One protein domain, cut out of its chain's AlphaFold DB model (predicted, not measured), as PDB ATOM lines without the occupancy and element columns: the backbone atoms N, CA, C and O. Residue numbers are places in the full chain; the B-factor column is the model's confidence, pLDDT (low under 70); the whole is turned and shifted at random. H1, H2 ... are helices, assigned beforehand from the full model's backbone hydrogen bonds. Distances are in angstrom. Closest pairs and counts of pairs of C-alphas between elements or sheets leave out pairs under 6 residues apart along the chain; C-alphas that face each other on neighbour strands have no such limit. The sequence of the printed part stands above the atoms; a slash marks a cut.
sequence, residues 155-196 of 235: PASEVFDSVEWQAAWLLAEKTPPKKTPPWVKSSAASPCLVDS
ATOM      1  N   PRO A 155     414.618 305.818 309.449       85.88
ATOM      2  CA  PRO A 155     413.602 306.576 310.175       85.88
ATOM      3  C   PRO A 155     413.197 307.848 309.413       85.88
ATOM      4  O   PRO A 155     414.014 308.489 308.754       85.88
ATOM      5  N   ALA A 156     411.921 308.239 309.522       85.62
ATOM      6  CA  ALA A 156     411.367 309.422 308.845       85.62
ATOM      7  C   ALA A 156     412.070 310.741 309.195       85.62
ATOM      8  O   ALA A 156     412.065 311.649 308.371       85.62
ATOM      9  N   SER A 157     412.692 310.822 310.372       86.50
ATOM     10  CA  SER A 157     413.423 311.998 310.859       86.50
ATOM     11  C   SER A 157     414.706 312.314 310.088       86.50
ATOM     12  O   SER A 157     415.179 313.437 310.164       86.50
ATOM     13  N   GLU A 158     415.279 311.344 309.370       87.44
ATOM     14  CA  GLU A 158     416.496 311.553 308.564       87.44
ATOM     15  C   GLU A 158     416.175 312.137 307.182       87.44
ATOM     16  O   GLU A 158     417.030 312.718 306.520       87.44
ATOM     17  N   VAL A 159     414.935 311.951 306.723       85.56
ATOM     18  CA  VAL A 159     414.496 312.313 305.368       85.56
ATOM     19  C   VAL A 159     413.624 313.567 305.375       85.56
ATOM     20  O   VAL A 159     413.658 314.355 304.429       85.56
ATOM     21  N   PHE A 160     412.831 313.739 306.432       86.69
ATOM     22  CA  PHE A 160     411.861 314.814 306.586       86.69
ATOM     23  C   PHE A 160     411.989 315.445 307.961       86.69
ATOM     24  O   PHE A 160     412.282 314.762 308.947       86.69
ATOM     25  N   ASP A 161     411.666 316.732 308.040       89.50
ATOM     26  CA  ASP A 161     411.529 317.374 309.340       89.50
ATOM     27  C   ASP A 161     410.351 316.772 310.129       89.50
ATOM     28  O   ASP A 161     409.386 316.232 309.576       89.50
ATOM     29  N   SER A 162     410.435 316.877 311.454       85.56
ATOM     30  CA  SER A 162     409.417 316.438 312.405       85.56
ATOM     31  C   SER A 162     408.010 316.921 312.052       85.56
ATOM     32  O   SER A 162     407.054 316.147 312.136       85.56
ATOM     33  N   VAL A 163     407.889 318.169 311.594       87.69
ATOM     34  CA  VAL A 163     406.616 318.770 311.194       87.69
ATOM     35  C   VAL A 163     406.133 318.203 309.860       87.69
ATOM     36  O   VAL A 163     404.950 317.897 309.714       87.69
ATOM     37  N   GLU A 164     407.036 318.003 308.898       87.50
ATOM     38  CA  GLU A 164     406.699 317.542 307.547       87.50
ATOM     39  C   GLU A 164     406.090 316.133 307.557       87.50
ATOM     40  O   GLU A 164     405.039 315.900 306.950       87.50
ATOM     41  N   TRP A 165     406.696 315.179 308.275       85.44
ATOM     42  CA  TRP A 165     406.167 313.809 308.297       85.44
ATOM     43  C   TRP A 165     404.923 313.658 309.185       85.44
ATOM     44  O   TRP A 165     404.096 312.778 308.928       85.44
ATOM     45  N   GLN A 166     404.740 314.514 310.196       85.62
ATOM     46  CA  GLN A 166     403.495 314.568 310.970       85.62
ATOM     47  C   GLN A 166     402.353 315.172 310.149       85.62
ATOM     48  O   GLN A 166     401.249 314.627 310.140       85.62
ATOM     49  N   ALA A 167     402.626 316.245 309.401       86.75
ATOM     50  CA  ALA A 167     401.667 316.850 308.484       86.75
ATOM     51  C   ALA A 167     401.205 315.852 307.411       86.75
ATOM     52  O   ALA A 167     400.013 315.777 307.119       86.75
ATOM     53  N   ALA A 168     402.112 315.014 306.898       85.75
ATOM     54  CA  ALA A 168     401.773 313.919 305.990       85.75
ATOM     55  C   ALA A 168     400.741 312.942 306.587       85.75
ATOM     56  O   ALA A 168     399.826 312.502 305.895       85.75
ATOM     57  N   TRP A 169     400.843 312.624 307.880       85.50
ATOM     58  CA  TRP A 169     399.876 311.758 308.569       85.50
ATOM     59  C   TRP A 169     398.527 312.432 308.805       85.50
ATOM     60  O   TRP A 169     397.493 311.784 308.652       85.50
ATOM     61  N   LEU A 170     398.529 313.725 309.127       86.25
ATOM     62  CA  LEU A 170     397.297 314.507 309.241       86.25
ATOM     63  C   LEU A 170     396.569 314.588 307.894       86.25
ATOM     64  O   LEU A 170     395.360 314.375 307.844       86.25
ATOM     65  N   LEU A 171     397.310 314.809 306.803       87.19
ATOM     66  CA  LEU A 171     396.773 314.796 305.440       87.19
ATOM     67  C   LEU A 171     396.230 313.414 305.043       87.19
ATOM     68  O   LEU A 171     395.280 313.314 304.273       87.19
ATOM     69  N   ALA A 172     396.809 312.349 305.599       83.31
ATOM     70  CA  ALA A 172     396.353 310.972 305.429       83.31
ATOM     71  C   ALA A 172     395.099 310.611 306.242       83.31
ATOM     72  O   ALA A 172     394.680 309.453 306.194       83.31
ATOM     73  N   GLU A 173     394.572 311.542 307.044       84.81
ATOM     74  CA  GLU A 173     393.519 311.301 308.038       84.81
ATOM     75  C   GLU A 173     393.900 310.203 309.063       84.81
ATOM     76  O   GLU A 173     393.046 309.478 309.574       84.81
ATOM     77  N   LYS A 174     395.198 310.059 309.386       81.44
ATOM     78  CA  LYS A 174     395.723 309.082 310.361       81.44
ATOM     79  C   LYS A 174     396.272 309.779 311.604       81.44
ATOM     80  O   LYS A 174     396.866 310.851 311.532       81.44
ATOM     81  N   THR A 175     396.142 309.141 312.767       80.62
ATOM     82  CA  THR A 175     396.681 309.667 314.033       80.62
ATOM     83  C   THR A 175     398.203 309.519 314.088       80.62
ATOM     84  O   THR A 175     398.661 308.375 314.103       80.62
ATOM     85  N   PRO A 176     398.996 310.606 314.145       77.31
ATOM     86  CA  PRO A 176     400.451 310.520 314.065       77.31
ATOM     87  C   PRO A 176     401.032 309.646 315.193       77.31
ATOM     88  O   PRO A 176     400.616 309.766 316.350       77.31
ATOM     89  N   PRO A 177     401.980 308.743 314.886       79.75
ATOM     90  CA  PRO A 177     402.592 307.877 315.880       79.75
ATOM     91  C   PRO A 177     403.503 308.686 316.810       79.75
ATOM     92  O   PRO A 177     404.198 309.604 316.386       79.75
ATOM     93  N   LYS A 178     403.544 308.298 318.092       75.12
ATOM     94  CA  LYS A 178     404.411 308.931 319.107       75.12
ATOM     95  C   LYS A 178     405.905 308.643 318.901       75.12
ATOM     96  O   LYS A 178     406.742 309.376 319.408       75.12
ATOM     97  N   LYS A 179     406.235 307.550 318.205       80.50
ATOM     98  CA  LYS A 179     407.605 307.169 317.827       80.50
ATOM     99  C   LYS A 179     407.805 307.433 316.341       80.50
ATOM    100  O   LYS A 179     406.852 307.292 315.575       80.50
ATOM    101  N   THR A 180     409.032 307.761 315.944       77.19
ATOM    102  CA  THR A 180     409.390 307.987 314.542       77.19
ATOM    103  C   THR A 180     409.138 306.715 313.724       77.19
ATOM    104  O   THR A 180     409.734 305.671 314.001       77.19
ATOM    105  N   PRO A 181     408.215 306.747 312.746       80.69
ATOM    106  CA  PRO A 181     407.980 305.602 311.883       80.69
ATOM    107  C   PRO A 181     409.120 305.469 310.859       80.69
ATOM    108  O   PRO A 181     409.823 306.449 310.585       80.69
ATOM    109  N   PRO A 182     409.288 304.289 310.236       82.06
ATOM    110  CA  PRO A 182     410.126 304.179 309.051       82.06
ATOM    111  C   PRO A 182     409.534 305.049 307.941       82.06
ATOM    112  O   PRO A 182     408.311 305.120 307.757       82.06
ATOM    113  N   TRP A 183     410.399 305.726 307.201       80.44
ATOM    114  CA  TRP A 183     409.995 306.816 306.319       80.44
ATOM    115  C   TRP A 183     409.148 306.349 305.115       80.44
ATOM    116  O   TRP A 183     408.316 307.089 304.586       80.44
ATOM    117  N   VAL A 184     409.274 305.082 304.705       76.62
ATOM    118  CA  VAL A 184     408.412 304.491 303.666       76.62
ATOM    119  C   VAL A 184     406.947 304.450 304.122       76.62
ATOM    120  O   VAL A 184     406.029 304.650 303.328       76.62
ATOM    121  N   LYS A 185     406.693 304.265 305.424       66.75
ATOM    122  CA  LYS A 185     405.330 304.277 305.981       66.75
ATOM    123  C   LYS A 185     404.794 305.696 306.165       66.75
ATOM    124  O   LYS A 185     403.585 305.890 306.057       66.75
ATOM    125  N   SER A 186     405.656 306.679 306.435       57.31
ATOM    126  CA  SER A 186     405.240 308.087 306.509       57.31
ATOM    127  C   SER A 186     404.944 308.673 305.129       57.31
ATOM    128  O   SER A 186     403.944 309.364 304.973       57.31
ATOM    129  N   SER A 187     405.732 308.329 304.109       55.53
ATOM    130  CA  SER A 187     405.464 308.722 302.720       55.53
ATOM    131  C   SER A 187     404.209 308.056 302.151       55.53
ATOM    132  O   SER A 187     403.417 308.737 301.513       55.53
ATOM    133  N   ALA A 188     403.958 306.775 302.450       52.44
ATOM    134  CA  ALA A 188     402.724 306.074 302.065       52.44
ATOM    135  C   ALA A 188     401.460 306.572 302.791       52.44
ATOM    136  O   ALA A 188     400.346 306.168 302.446       52.44
ATOM    137  N   ALA A 189     401.606 307.419 303.813       45.81
ATOM    138  CA  ALA A 189     400.483 308.130 304.407       45.81
ATOM    139  C   ALA A 189     400.050 309.308 303.517       45.81
ATOM    140  O   ALA A 189     398.853 309.481 303.337       45.81
ATOM    141  N   SER A 190     400.982 310.023 302.873       42.34
ATOM    142  CA  SER A 190     400.677 311.045 301.862       42.34
ATOM    143  C   SER A 190     400.372 310.394 300.507       42.34
ATOM    144  O   SER A 190     401.305 310.005 299.798       42.34
ATOM    145  N   PRO A 191     399.099 310.312 300.073       40.41
ATOM    146  CA  PRO A 191     398.741 309.641 298.819       40.41
ATOM    147  C   PRO A 191     399.433 310.280 297.603       40.41
ATOM    148  O   PRO A 191     399.710 309.611 296.616       40.41
ATOM    149  N   CYS A 192     399.786 311.561 297.713       39.78
ATOM    150  CA  CYS A 192     400.401 312.373 296.668       39.78
ATOM    151  C   CYS A 192     401.834 311.943 296.298       39.78
ATOM    152  O   CYS A 192     402.279 312.230 295.193       39.78
ATOM    153  N   LEU A 193     402.575 311.295 297.208       42.88
ATOM    154  CA  LEU A 193     404.008 311.015 297.015       42.88
ATOM    155  C   LEU A 193     404.280 309.610 296.447       42.88
ATOM    156  O   LEU A 193     405.344 309.371 295.880       42.88
ATOM    157  N   VAL A 194     403.341 308.669 296.610       38.38
ATOM    158  CA  VAL A 194     403.576 307.229 296.364       38.38
ATOM    159  C   VAL A 194     402.780 306.669 295.179       38.38
ATOM    160  O   VAL A 194     403.128 305.602 294.665       38.38
ATOM    161  N   ASP A 195     401.789 307.399 294.659       35.19
ATOM    162  CA  ASP A 195     400.912 306.925 293.570       35.19
ATOM    163  C   ASP A 195     401.584 306.869 292.178       35.19
ATOM    164  O   ASP A 195     400.943 306.684 291.152       35.19
ATOM    165  N   SER A 196     402.914 306.984 292.118       37.78
ATOM    166  CA  SER A 196     403.709 306.670 290.921       37.78
ATOM    167  C   SER A 196     404.132 305.191 290.840       37.78
ATOM    168  O   SER A 196     404.922 304.824 289.969       37.78
TER     169      SER A 196
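AT A GLANCE: This is residues 155 to 196 of the 235 residues of the protein "DDE_Tnp_1 domain-containing protein" of Azoarcus communis SWub3 = DSM 12120 (UniProt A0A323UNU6). Look first for one ten-residue helix, H1, with the short helix H2 packed on it and a wide loop, residues 172 to 182, that leaves the end of H1 and folds back to H2. A third, very short helix, H3, follows at one end of the model, opposite the loop's Lys 178. The printed part has 42 residues with three named helices, in the order H1, H2, H3, and no named strand; the class is all helix, though 19 of the 42 residues, under half, are in named elements. It is compact, with a radius of gyration of the C-alphas of 9.1 A and spans of 25 by 19 by 13 A.

IN THESE COORDINATES: Find C-alpha 162 at (409.417, 316.438, 312.405); from there H1, residues 162 to 171, runs 14.5 A to C-alpha 171 at (396.773, 314.796, 305.440). H2 is residues 183 to 187, 6.1 A long. H3, residues 191 to 194, is 5.9 A long and ends with C-alpha 194 at (403.576, 307.229, 296.364).

HOW THE PARTS SIT: Begin at Trp 165 in H1: H1 and H2 touch, and their closest C-alphas are those of Trp 165 and Ser 186, 6.1 A apart. Going outward, H2 and H3 are close but not clearly touching; their closest C-alphas, of Ser 187 and Leu 193, are 6.3 A apart. H1 and H3 are near each other, with 5 pairs of C-alphas within 10 A. In the backbones of H1 and H2 every O i to N i+4 pair is within hydrogen-bond range, while H3 is too short for such a pair.

THE WHOLE: The two C-alphas farthest apart, those of Lys 178 and Ser 196, are 28.3 A apart. The link from H1 to H2, 11 residues, is long, and that from H2 to H3, 3 residues, is tight. The printed part has no cut. In the B-factor column the mean pLDDT of the printed part is 73.0, and residues 185 to 196 are under 70.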